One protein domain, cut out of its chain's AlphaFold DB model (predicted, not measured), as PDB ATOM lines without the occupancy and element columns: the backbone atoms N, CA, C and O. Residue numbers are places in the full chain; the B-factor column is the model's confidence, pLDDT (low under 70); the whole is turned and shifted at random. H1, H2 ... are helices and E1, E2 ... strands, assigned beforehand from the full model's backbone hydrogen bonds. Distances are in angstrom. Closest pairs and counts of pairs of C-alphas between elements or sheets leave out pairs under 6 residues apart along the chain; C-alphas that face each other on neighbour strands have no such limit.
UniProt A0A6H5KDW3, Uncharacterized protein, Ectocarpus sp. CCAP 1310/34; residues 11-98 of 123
ATOM      1  N   PRO A  11     118.468 184.826 166.268       92.62
ATOM      2  CA  PRO A  11     119.300 185.520 165.293       92.62
ATOM      3  C   PRO A  11     119.951 186.743 165.945       92.62
ATOM      4  O   PRO A  11     119.288 187.520 166.621       92.62
ATOM      5  N   CYS A  12     121.251 186.932 165.731       91.44
ATOM      6  CA  CYS A  12     121.968 188.105 166.216       91.44
ATOM      7  C   CYS A  12     121.365 189.387 165.632       91.44
ATOM      8  O   CYS A  12     121.261 189.526 164.411       91.44
ATOM      9  N   SER A  13     121.068 190.355 166.501       89.31
ATOM     10  CA  SER A  13     120.518 191.669 166.136       89.31
ATOM     11  C   SER A  13     121.364 192.450 165.125       89.31
ATOM     12  O   SER A  13     120.839 193.304 164.416       89.31
ATOM     13  N   ARG A  14     122.668 192.155 165.031       90.31
ATOM     14  CA  ARG A  14     123.598 192.793 164.087       90.31
ATOM     15  C   ARG A  14     123.735 191.996 162.791       90.31
ATOM     16  O   ARG A  14     123.293 192.443 161.737       90.31
ATOM     17  N   CYS A  15     124.332 190.803 162.856       91.06
ATOM     18  CA  CYS A  15     124.712 190.039 161.659       91.06
ATOM     19  C   CYS A  15     123.708 188.955 161.233       91.06
ATOM     20  O   CYS A  15     123.940 188.273 160.236       91.06
ATOM     21  N   GLY A  16     122.636 188.727 161.998       89.62
ATOM     22  CA  GLY A  16     121.613 187.712 161.718       89.62
ATOM     23  C   GLY A  16     122.050 186.253 161.894       89.62
ATOM     24  O   GLY A  16     121.208 185.359 161.834       89.62
ATOM     25  N   LYS A  17     123.336 185.971 162.151       91.00
ATOM     26  CA  LYS A  17     123.780 184.616 162.509       91.00
ATOM     27  C   LYS A  17     123.219 184.210 163.867       91.00
ATOM     28  O   LYS A  17     123.071 185.039 164.759       91.00
ATOM     29  N   ARG A  18     122.904 182.925 164.006       89.62
ATOM     30  CA  ARG A  18     122.305 182.356 165.216       89.62
ATOM     31  C   ARG A  18     123.317 182.424 166.361       89.62
ATOM     32  O   ARG A  18     124.454 181.992 166.194       89.62
ATOM     33  N   GLY A  19     122.913 183.027 167.474       90.06
ATOM     34  CA  GLY A  19     123.717 183.083 168.688       90.06
ATOM     35  C   GLY A  19     123.570 181.815 169.521       90.06
ATOM     36  O   GLY A  19     122.546 181.130 169.448       90.06
ATOM     37  N   SER A  20     124.580 181.528 170.335       90.56
ATOM     38  CA  SER A  20     124.540 180.459 171.332       90.56
ATOM     39  C   SER A  20     124.100 181.005 172.700       90.56
ATOM     40  O   SER A  20     124.253 182.200 172.955       90.56
ATOM     41  N   PRO A  21     123.511 180.174 173.575       90.00
ATOM     42  CA  PRO A  21     123.112 180.575 174.926       90.00
ATOM     43  C   PRO A  21     124.249 181.234 175.737       90.00
ATOM     44  O   PRO A  21     125.359 180.706 175.763       90.00
ATOM     45  N   ASP A  22     123.959 182.352 176.419       89.06
ATOM     46  CA  ASP A  22     124.907 183.115 177.269       89.06
ATOM     47  C   ASP A  22     124.382 183.358 178.705       89.06
ATOM     48  O   ASP A  22     125.010 184.033 179.517       89.06
ATOM     49  N   GLY A  23     123.220 182.794 179.049       87.88
ATOM     50  CA  GLY A  23     122.633 182.890 180.389       87.88
ATOM     51  C   GLY A  23     121.674 184.068 180.565       87.88
ATOM     52  O   GLY A  23     121.275 184.728 179.610       87.88
ATOM     53  N   TRP A  24     121.251 184.323 181.801       86.94
ATOM     54  CA  TRP A  24     120.302 185.397 182.115       86.94
ATOM     55  C   TRP A  24     120.972 186.772 182.136       86.94
ATOM     56  O   TRP A  24     122.145 186.894 182.479       86.94
ATOM     57  N   ASN A  25     120.228 187.825 181.781       83.12
ATOM     58  CA  ASN A  25     120.763 189.185 181.766       83.12
ATOM     59  C   ASN A  25     121.195 189.673 183.169       83.12
ATOM     60  O   ASN A  25     120.329 189.911 184.011       83.12
ATOM     61  N   PRO A  26     122.505 189.913 183.412       78.00
ATOM     62  CA  PRO A  26     122.994 190.328 184.727       78.00
ATOM     63  C   PRO A  26     122.712 191.804 185.031       78.00
ATOM     64  O   PRO A  26     122.792 192.215 186.184       78.00
ATOM     65  N   LYS A  27     122.370 192.619 184.019       79.00
ATOM     66  CA  LYS A  27     122.054 194.048 184.196       79.00
ATOM     67  C   LYS A  27     120.648 194.287 184.764       79.00
ATOM     68  O   LYS A  27     120.262 195.436 184.954       79.00
ATOM     69  N   GLY A  28     119.900 193.217 185.035       79.88
ATOM     70  CA  GLY A  28     118.565 193.270 185.617       79.88
ATOM     71  C   GLY A  28     117.435 193.320 184.581       79.88
ATOM     72  O   GLY A  28     117.681 193.368 183.368       79.88
ATOM     73  N   PRO A  29     116.180 193.257 185.055       87.94
ATOM     74  CA  PRO A  29     115.006 193.270 184.196       87.94
ATOM     75  C   PRO A  29     114.817 194.609 183.479       87.94
ATOM     76  O   PRO A  29     115.154 195.676 183.995       87.94
ATOM     77  N   ARG A  30     114.171 194.567 182.313       89.38
ATOM     78  CA  ARG A  30     113.632 195.756 181.648       89.38
ATOM     79  C   ARG A  30     112.210 196.012 182.136       89.38
ATOM     80  O   ARG A  30     111.353 195.146 182.009       89.38
ATOM     81  N   ARG A  31     111.950 197.209 182.656       93.56
ATOM     82  CA  ARG A  31     110.612 197.619 183.104       93.56
ATOM     83  C   ARG A  31     109.678 197.864 181.918       93.56
ATOM     84  O   ARG A  31     110.088 198.525 180.962       93.56
ATOM     85  N   VAL A  32     108.438 197.396 182.005       94.75
ATOM     86  CA  VAL A  32     107.390 197.629 181.004       94.75
ATOM     87  C   VAL A  32     106.143 198.233 181.626       94.75
ATOM     88  O   VAL A  32     105.736 197.827 182.707       94.75
ATOM     89  N   PHE A  33     105.559 199.213 180.948       94.19
ATOM     90  CA  PHE A  33     104.305 199.835 181.362       94.19
ATOM     91  C   PHE A  33     103.150 199.130 180.668       94.19
ATOM     92  O   PHE A  33     103.128 199.032 179.440       94.19
ATOM     93  N   MET A  34     102.228 198.622 181.467       93.00
ATOM     94  CA  MET A  34     100.987 198.012 181.020       93.00
ATOM     95  C   MET A  34      99.840 198.926 181.447       93.00
ATOM     96  O   MET A  34     100.047 199.950 182.096       93.00
ATOM     97  N   GLU A  35      98.632 198.579 181.037       86.81
ATOM     98  CA  GLU A  35      97.452 199.407 181.265       86.81
ATOM     99  C   GLU A  35      97.158 199.669 182.748       86.81
ATOM    100  O   GLU A  35      96.911 200.807 183.138       86.81
ATOM    101  N   GLU A  36      97.220 198.622 183.567       87.19
ATOM    102  CA  GLU A  36      96.847 198.679 184.984       87.19
ATOM    103  C   GLU A  36      98.047 198.484 185.921       87.19
ATOM    104  O   GLU A  36      97.915 198.623 187.135       87.19
ATOM    105  N   ASP A  37      99.220 198.147 185.378       91.62
ATOM    106  CA  ASP A  37     100.373 197.737 186.178       91.62
ATOM    107  C   ASP A  37     101.707 197.970 185.446       91.62
ATOM    108  O   ASP A  37     101.781 198.376 184.283       91.62
ATOM    109  N   VAL A  38     102.799 197.700 186.148       93.88
ATOM    110  CA  VAL A  38     104.166 197.750 185.659       93.88
ATOM    111  C   VAL A  38     104.789 196.362 185.769       93.88
ATOM    112  O   VAL A  38     104.941 195.801 186.848       93.88
ATOM    113  N   GLY A  39     105.220 195.824 184.631       92.38
ATOM    114  CA  GLY A  39     105.874 194.525 184.536       92.38
ATOM    115  C   GLY A  39     107.393 194.624 184.411       92.38
ATOM    116  O   GLY A  39     107.977 195.695 184.215       92.38
ATOM    117  N   TYR A  40     108.045 193.464 184.453       91.44
ATOM    118  CA  TYR A  40     109.483 193.320 184.248       91.44
ATOM    119  C   TYR A  40     109.770 192.199 183.247       91.44
ATOM    120  O   TYR A  40     109.438 191.041 183.484       91.44
ATOM    121  N   ILE A  41     110.434 192.530 182.140       89.69
ATOM    122  CA  ILE A  41     110.959 191.554 181.186       89.69
ATOM    123  C   ILE A  41     112.355 191.136 181.640       89.69
ATOM    124  O   ILE A  41     113.280 191.951 181.681       89.69
ATOM    125  N   ILE A  42     112.533 189.845 181.903       85.88
ATOM    126  CA  ILE A  42     113.846 189.237 182.116       85.88
ATOM    127  C   ILE A  42     114.200 188.447 180.857       85.88
ATOM    128  O   ILE A  42     113.508 187.510 180.473       85.88
ATOM    129  N   GLY A  43     115.265 188.871 180.176       83.31
ATOM    130  CA  GLY A  43     115.737 188.236 178.949       83.31
ATOM    131  C   GLY A  43     116.799 187.182 179.198       83.31
ATOM    132  O   GLY A  43     117.749 187.422 179.947       83.31
ATOM    133  N   PHE A  44     116.680 186.058 178.495       87.12
ATOM    134  CA  PHE A  44     117.816 185.180 178.258       87.12
ATOM    135  C   PHE A  44     118.716 185.802 177.175       87.12
ATOM    136  O   PHE A  44     118.228 186.290 176.145       87.12
ATOM    137  N   ARG A  45     120.025 185.824 177.430       89.94
ATOM    138  CA  ARG A  45     121.053 186.377 176.548       89.94
ATOM    139  C   ARG A  45     121.644 185.301 175.655       89.94
ATOM    140  O   ARG A  45     121.726 184.123 176.002       89.94
ATOM    141  N   TYR A  46     122.090 185.758 174.499       91.56
ATOM    142  CA  TYR A  46     122.761 184.967 173.489       91.56
ATOM    143  C   TYR A  46     124.058 185.664 173.105       91.56
ATOM    144  O   TYR A  46     124.095 186.890 173.002       91.56
ATOM    145  N   LYS A  47     125.109 184.886 172.865       91.56
ATOM    146  CA  LYS A  47     126.392 185.372 172.359       91.56
ATOM    147  C   LYS A  47     126.489 185.125 170.858       91.56
ATOM    148  O   LYS A  47     126.103 184.067 170.360       91.56
ATOM    149  N   CYS A  48     126.999 186.103 170.121       91.38
ATOM    150  CA  CYS A  48     127.319 185.952 168.709       91.38
ATOM    151  C   CYS A  48     128.828 185.793 168.539       91.38
ATOM    152  O   CYS A  48     129.572 186.726 168.812       91.38
ATOM    153  N   GLU A  49     129.282 184.656 168.020       86.88
ATOM    154  CA  GLU A  49     130.716 184.394 167.800       86.88
ATOM    155  C   GLU A  49     131.303 185.179 166.618       86.88
ATOM    156  O   GLU A  49     132.515 185.301 166.493       86.88
ATOM    157  N   ARG A  50     130.451 185.735 165.745       86.75
ATOM    158  CA  ARG A  50     130.882 186.573 164.614       86.75
ATOM    159  C   ARG A  50     130.985 188.053 164.942       86.75
ATOM    160  O   ARG A  50     131.744 188.761 164.291       86.75
ATOM    161  N   CYS A  51     130.147 188.544 165.846       88.25
ATOM    162  CA  CYS A  51     130.158 189.948 166.224       88.25
ATOM    163  C   CYS A  51     130.993 190.087 167.485       88.25
ATOM    164  O   CYS A  51     130.678 189.464 168.489       88.25
ATOM    165  N   VAL A  52     132.015 190.928 167.444       84.56
ATOM    166  CA  VAL A  52     132.818 191.289 168.612       84.56
ATOM    167  C   VAL A  52     132.404 192.665 169.121       84.56
ATOM    168  O   VAL A  52     131.955 193.520 168.351       84.56
ATOM    169  N   GLU A  53     132.486 192.864 170.434       73.12
ATOM    170  CA  GLU A  53     132.350 194.192 171.025       73.12
ATOM    171  C   GLU A  53     133.524 195.056 170.560       73.12
ATOM    172  O   GLU A  53     134.652 194.896 171.017       73.12
ATOM    173  N   TYR A  54     133.257 195.962 169.618       59.25
ATOM    174  CA  TYR A  54     134.213 196.993 169.247       59.25
ATOM    175  C   TYR A  54     134.019 198.188 170.170       59.25
ATOM    176  O   TYR A  54     133.191 199.067 169.923       59.25
ATOM    177  N   ASN A  55     134.780 198.199 171.253       56.62
ATOM    178  CA  ASN A  55     134.933 199.377 172.085       56.62
ATOM    179  C   ASN A  55     136.293 199.924 171.652       56.62
ATOM    180  O   ASN A  55     137.282 199.228 171.847       56.62
ATOM    181  N   GLY A  56     136.358 201.091 171.000       52.97
ATOM    182  CA  GLY A  56     137.566 201.626 170.332       52.97
ATOM    183  C   GLY A  56     138.799 201.881 171.223       52.97
ATOM    184  O   GLY A  56     139.708 202.597 170.827       52.97
ATOM    185  N   THR A  57     138.803 201.325 172.429       59.00
ATOM    186  CA  THR A  57     139.831 201.355 173.468       59.00
ATOM    187  C   THR A  57     140.328 199.957 173.856       59.00
ATOM    188  O   THR A  57     141.166 199.855 174.741       59.00
ATOM    189  N   VAL A  58     139.777 198.885 173.277       63.56
ATOM    190  CA  VAL A  58     140.057 197.494 173.664       63.56
ATOM    191  C   VAL A  58     141.038 196.886 172.665       63.56
ATOM    192  O   VAL A  58     140.813 196.958 171.454       63.56
ATOM    193  N   GLU A  59     142.132 196.315 173.170       69.44
ATOM    194  CA  GLU A  59     143.117 195.610 172.347       69.44
ATOM    195  C   GLU A  59     142.464 194.433 171.603       69.44
ATOM    196  O   GLU A  59     141.483 193.845 172.059       69.44
ATOM    197  N   GLU A  60     143.008 194.057 170.444       70.56
ATOM    198  CA  GLU A  60     142.467 192.956 169.631       70.56
ATOM    199  C   GLU A  60     142.422 191.622 170.409       70.56
ATOM    200  O   GLU A  60     141.508 190.819 170.226       70.56
ATOM    201  N   SER A  61     143.348 191.443 171.356       72.50
ATOM    202  CA  SER A  61     143.440 190.326 172.309       72.50
ATOM    203  C   SER A  61     142.299 190.271 173.336       72.50
ATOM    204  O   SER A  61     142.030 189.211 173.902       72.50
ATOM    205  N   GLU A  62     141.616 191.389 173.580       72.25
ATOM    206  CA  GLU A  62     140.578 191.539 174.603       72.25
ATOM    207  C   GLU A  62     139.159 191.593 174.013       72.25
ATOM    208  O   GLU A  62     138.175 191.751 174.746       72.25
ATOM    209  N   GLN A  63     139.024 191.437 172.692       75.12
ATOM    210  CA  GLN A  63     137.731 191.442 172.018       75.12
ATOM    211  C   GLN A  63     136.843 190.298 172.517       75.12
ATOM    212  O   GLN A  63     137.166 189.115 172.409       75.12
ATOM    213  N   ARG A  64     135.669 190.657 173.043       79.94
ATOM    214  CA  ARG A  64     134.676 189.692 173.522       79.94
ATOM    215  C   ARG A  64     133.551 189.521 172.506       79.94
ATOM    216  O   ARG A  64     133.147 190.504 171.878       79.94
ATOM    217  N   PRO A  65     132.992 188.306 172.361       84.88
ATOM    218  CA  PRO A  65     131.772 188.100 171.596       84.88
ATOM    219  C   PRO A  65     130.651 189.024 172.084       84.88
ATOM    220  O   PRO A  65     130.366 189.115 173.279       84.88
ATOM    221  N   THR A  66     129.984 189.693 171.149       87.81
ATOM    222  CA  THR A  66     128.830 190.538 171.443       87.81
ATOM    223  C   THR A  66     127.698 189.668 171.958       87.81
ATOM    224  O   THR A  66     127.296 188.691 171.320       87.81
ATOM    225  N   SER A  67     127.142 190.076 173.088       89.75
ATOM    226  CA  SER A  67     125.969 189.439 173.671       89.75
ATOM    227  C   SER A  67     124.727 190.303 173.477       89.75
ATOM    228  O   SER A  67     124.807 191.530 173.505       89.75
ATOM    229  N   PHE A  68     123.573 189.672 173.315       88.94
ATOM    230  CA  PHE A  68     122.302 190.335 173.018       88.94
ATOM    231  C   PHE A  68     121.134 189.587 173.671       88.94
ATOM    232  O   PHE A  68     121.265 188.417 174.026       88.94
ATOM    233  N   ASN A  69     119.997 190.253 173.866       89.62
ATOM    234  CA  ASN A  69     118.782 189.633 174.395       89.62
ATOM    235  C   ASN A  69     117.917 189.074 173.259       89.62
ATOM    236  O   ASN A  69     117.876 189.628 172.161       89.62
ATOM    237  N   ALA A  70     117.158 188.011 173.543       88.19
ATOM    238  CA  ALA A  70     116.217 187.444 172.570       88.19
ATOM    239  C   ALA A  70     115.163 188.435 172.069       88.19
ATOM    240  O   ALA A  70     114.744 188.366 170.919       88.19
ATOM    241  N   TRP A  71     114.765 189.356 172.941       87.81
ATOM    242  CA  TRP A  71     113.769 190.378 172.661       87.81
ATOM    243  C   TRP A  71     114.355 191.661 172.062       87.81
ATOM    244  O   TRP A  71     113.618 192.626 171.889       87.81
ATOM    245  N   ASP A  72     115.661 191.735 171.773       89.00
ATOM    246  CA  ASP A  72     116.204 192.909 171.078       89.00
ATOM    247  C   ASP A  72     115.490 193.096 169.730       89.00
ATOM    248  O   ASP A  72     115.289 192.133 168.994       89.00
ATOM    249  N   VAL A  73     115.149 194.342 169.386       88.00
ATOM    250  CA  VAL A  73     114.346 194.672 168.189       88.00
ATOM    251  C   VAL A  73     114.953 194.064 166.925       88.00
ATOM    252  O   VAL A  73     114.281 193.348 166.196       88.00
ATOM    253  N   GLY A  74     116.270 194.201 166.736       89.94
ATOM    254  CA  GLY A  74     116.942 193.596 165.585       89.94
ATOM    255  C   GLY A  74     116.875 192.061 165.552       89.94
ATOM    256  O   GLY A  74     116.991 191.473 164.479       89.94
ATOM    257  N   CYS A  75     116.710 191.390 166.694       91.50
ATOM    258  CA  CYS A  75     116.457 189.948 166.732       91.50
ATOM    259  C   CYS A  75     115.026 189.653 166.278       91.50
ATOM    260  O   CYS A  75     114.841 188.805 165.407       91.50
ATOM    261  N   LEU A  76     114.045 190.368 166.842       90.75
ATOM    262  CA  LEU A  76     112.621 190.218 166.528       90.75
ATOM    263  C   LEU A  76     112.349 190.440 165.033       90.75
ATOM    264  O   LEU A  76     111.696 189.604 164.419       90.75
ATOM    265  N   ASP A  77     112.955 191.461 164.424       90.75
ATOM    266  CA  ASP A  77     112.827 191.775 162.988       90.75
ATOM    267  C   ASP A  77     113.347 190.663 162.057       90.75
ATOM    268  O   ASP A  77     113.050 190.636 160.866       90.75
ATOM    269  N   ARG A  78     114.187 189.763 162.578       91.88
ATOM    270  CA  ARG A  78     114.796 188.653 161.827       91.88
ATOM    271  C   ARG A  78     114.142 187.308 162.133       91.88
ATOM    272  O   ARG A  78     114.523 186.294 161.538       91.88
ATOM    273  N   LEU A  79     113.231 187.262 163.102       89.12
ATOM    274  CA  LEU A  79     112.424 186.081 163.365       89.12
ATOM    275  C   LEU A  79     111.292 185.988 162.336       89.12
ATOM    276  O   LEU A  79     110.909 186.998 161.752       89.12
ATOM    277  N   PRO A  80     110.747 184.784 162.095       89.62
ATOM    278  CA  PRO A  80     109.533 184.656 161.300       89.62
ATOM    279  C   PRO A  80     108.412 185.545 161.854       89.62
ATOM    280  O   PRO A  80     108.231 185.599 163.070       89.62
ATOM    281  N   ASP A  81     107.628 186.166 160.970       89.38
ATOM    282  CA  ASP A  81     106.550 187.105 161.323       89.38
ATOM    283  C   ASP A  81     105.603 186.593 162.409       89.38
ATOM    284  O   ASP A  81     105.187 187.343 163.285       89.38
ATOM    285  N   TYR A  82     105.247 185.309 162.360       87.56
ATOM    286  CA  TYR A  82     104.337 184.719 163.339       87.56
ATOM    287  C   TYR A  82     104.948 184.635 164.745       87.56
ATOM    288  O   TYR A  82     104.212 184.496 165.705       87.56
ATOM    289  N   VAL A  83     106.276 184.685 164.883       87.94
ATOM    290  CA  VAL A  83     106.959 184.723 166.185       87.94
ATOM    291  C   VAL A  83     107.135 186.165 166.643       87.94
ATOM    292  O   VAL A  83     106.921 186.464 167.812       87.94
ATOM    293  N   SER A  84     107.534 187.063 165.738       87.19
ATOM    294  CA  SER A  84     107.774 188.467 166.089       87.19
ATOM    295  C   SER A  84     106.486 189.192 166.487       87.19
ATOM    296  O   SER A  84     106.510 189.981 167.428       87.19
ATOM    297  N   LYS A  85     105.353 188.868 165.849       88.50
ATOM    298  CA  LYS A  85     104.029 189.428 166.176       88.50
ATOM    299  C   LYS A  85     103.473 188.988 167.530       88.50
ATOM    300  O   LYS A  85     102.638 189.690 168.083       88.50
ATOM    301  N   GLU A  86     103.941 187.867 168.072       90.81
ATOM    302  CA  GLU A  86     103.537 187.401 169.407       90.81
ATOM    303  C   GLU A  86     104.260 188.158 170.530       90.81
ATOM    304  O   GLU A  86     103.931 187.990 171.702       90.81
ATOM    305  N   PHE A  87     105.254 188.994 170.207       91.19
ATOM    306  CA  PHE A  87     105.925 189.822 171.200       91.19
ATOM    307  C   PHE A  87     105.044 191.036 171.561       91.19
ATOM    308  O   PHE A  87     104.870 191.927 170.730       91.19
ATOM    309  N   PRO A  88     104.506 191.132 172.794       91.62
ATOM    310  CA  PRO A  88     103.404 192.048 173.100       91.62
ATOM    311  C   PRO A  88     103.863 193.463 173.483       91.62
ATOM    312  O   PRO A  88     103.060 194.277 173.936       91.62
ATOM    313  N   PHE A  89     105.157 193.767 173.353       92.38
ATOM    314  CA  PHE A  89     105.736 195.001 173.876       92.38
ATOM    315  C   PHE A  89     106.447 195.812 172.798       92.38
ATOM    316  O   PHE A  89     107.277 195.302 172.048       92.38
ATOM    317  N   ILE A  90     106.225 197.122 172.817       91.06
ATOM    318  CA  ILE A  90     107.049 198.097 172.105       91.06
ATOM    319  C   ILE A  90     108.209 198.478 173.020       91.06
ATOM    320  O   ILE A  90     108.009 199.018 174.108       91.06
ATOM    321  N   LEU A  91     109.440 198.188 172.602       89.31
ATOM    322  CA  LEU A  91     110.633 198.462 173.401       89.31
ATOM    323  C   LEU A  91     111.219 199.839 173.083       89.31
ATOM    324  O   LEU A  91     111.516 200.156 171.935       89.31
ATOM    325  N   THR A  92     111.464 200.629 174.124       85.38
ATOM    326  CA  THR A  92     112.206 201.892 174.058       85.38
ATOM    327  C   THR A  92     113.660 201.682 174.491       85.38
ATOM    328  O   THR A  92     114.087 200.578 174.841       85.38
ATOM    329  N   HIS A  93     114.447 202.763 174.519       80.25
ATOM    330  CA  HIS A  93     115.839 202.714 174.967       80.25
ATOM    331  C   HIS A  93     116.001 202.184 176.409       80.25
ATOM    332  O   HIS A  93     116.994 201.522 176.706       80.25
ATOM    333  N   ARG A  94     115.052 202.460 177.322       82.75
ATOM    334  CA  ARG A  94     115.166 202.080 178.752       82.75
ATOM    335  C   ARG A  94     113.987 201.280 179.311       82.75
ATOM    336  O   ARG A  94     114.100 200.751 180.413       82.75
ATOM    337  N   SER A  95     112.878 201.182 178.590       90.56
ATOM    338  CA  SER A  95     111.652 200.522 179.049       90.56
ATOM    339  C   SER A  95     110.952 199.802 177.896       90.56
ATOM    340  O   SER A  95     111.465 199.757 176.781       90.56
ATOM    341  N   GLY A  96     109.784 199.234 178.154       92.44
ATOM    342  CA  GLY A  96     108.817 198.910 177.112       92.44
ATOM    343  C   GLY A  96     107.416 199.373 177.490       92.44
ATOM    344  O   GLY A  96     107.188 199.837 178.609       92.44
ATOM    345  N   ILE A  97     106.502 199.273 176.538       93.56
ATOM    346  CA  ILE A  97     105.090 199.620 176.681       93.56
ATOM    347  C   ILE A  97     104.291 198.481 176.049       93.56
ATOM    348  O   ILE A  97     104.665 198.010 174.976       93.56
ATOM    349  N   ASP A  98     103.239 198.012 176.713       94.12
ATOM    350  CA  ASP A  98     102.290 197.059 176.125       94.12
ATOM    351  C   ASP A  98     101.623 197.680 174.888       94.12
ATOM    352  O   ASP A  98     101.159 198.822 174.932       94.12
TER     353      ASP A  98
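Overview. This is residues 11 to 98 of the 123 residues of an uncharacterized protein of Ectocarpus sp. CCAP 1310/34 (UniProt A0A6H5KDW3). Two small sheets stand one after the other along an elongated body, E3 E2 E7 E6 toward one end and E1 E4 E5 toward the other, with E3 running on into E4 from sheet to sheet. A stretch of loops with two very short helices, H1 and H2, arches from E5 back to E6, and the loop of residues 53 to 64 lies at the far end of the three-stranded sheet. Look for 88 printed residues, with the elements in the order E1 E2 E3 E4 E5 H1 H2 E6 E7; the first sheet is mixed, the second antiparallel. The class is mostly strand, though named elements hold only 41 of the 88 residues. The whole is only just compact, close to loose, with a radius of gyration of the C-alphas of 14.5 A and spans of 49 by 27 by 21 A.

Along the chain. Start in the four-stranded sheet at E2, residues 30 to 33, where C-alpha 30 is at (113.632, 195.756, 181.648). Beside it find E3, residues 38 to 41, and E7, residues 96 to 98, which ends at C-alpha 98 at (102.290, 197.059, 176.125); next to E7 comes E6, residues 89 to 91. In the other sheet, E1 takes residues 20 to 24 over 12.6 A, beginning at C-alpha 20 at (124.540, 180.459, 171.332). E4, residues 44 to 52, is 18.9 A long and bends by 91 degrees at residue 49; E5, residues 65 to 69, is 13.4 A long. H1 is residues 73 to 76 and H2 residues 81 to 84.

Arrangement. In the sheet E3 E2 E7 E6, look first at the hairpin E2 and E3, antiparallel, with N 32 and O 39 2.8 A apart. E2 and E7 are parallel, with N 96 and O 31 at 2.9 A. E6 and E7 form an antiparallel hairpin, with N 90 and O 97 at 2.8 A. E3 runs on into E4 across a break of 2 residues, at 48 degrees. There E1 and E4 are antiparallel, with N 22 and O 45 at 2.9 A, and the hairpin E4 and E5 has N 46 and O 68 at 2.8 A. H1 is on neither sheet, and neither is H2. H1 and H2 are close but not clearly touching, their closest C-alphas, of Leu 76 and Ser 84, 5.2 A apart. Both helices are too short for any O i to N i+4 pair; in each, the one O i to N i+3 pair is within hydrogen-bond range.

Size, cuts and confidence. Find the two C-alphas farthest apart at Glu 36 and Ser 61, 49.0 A. The printed part has no cut. The link E4 to E5, of 12 residues, is long; the other links between named elements are tight. The mean pLDDT of the printed part is 86.0, and residues 54 to 59 are under 70.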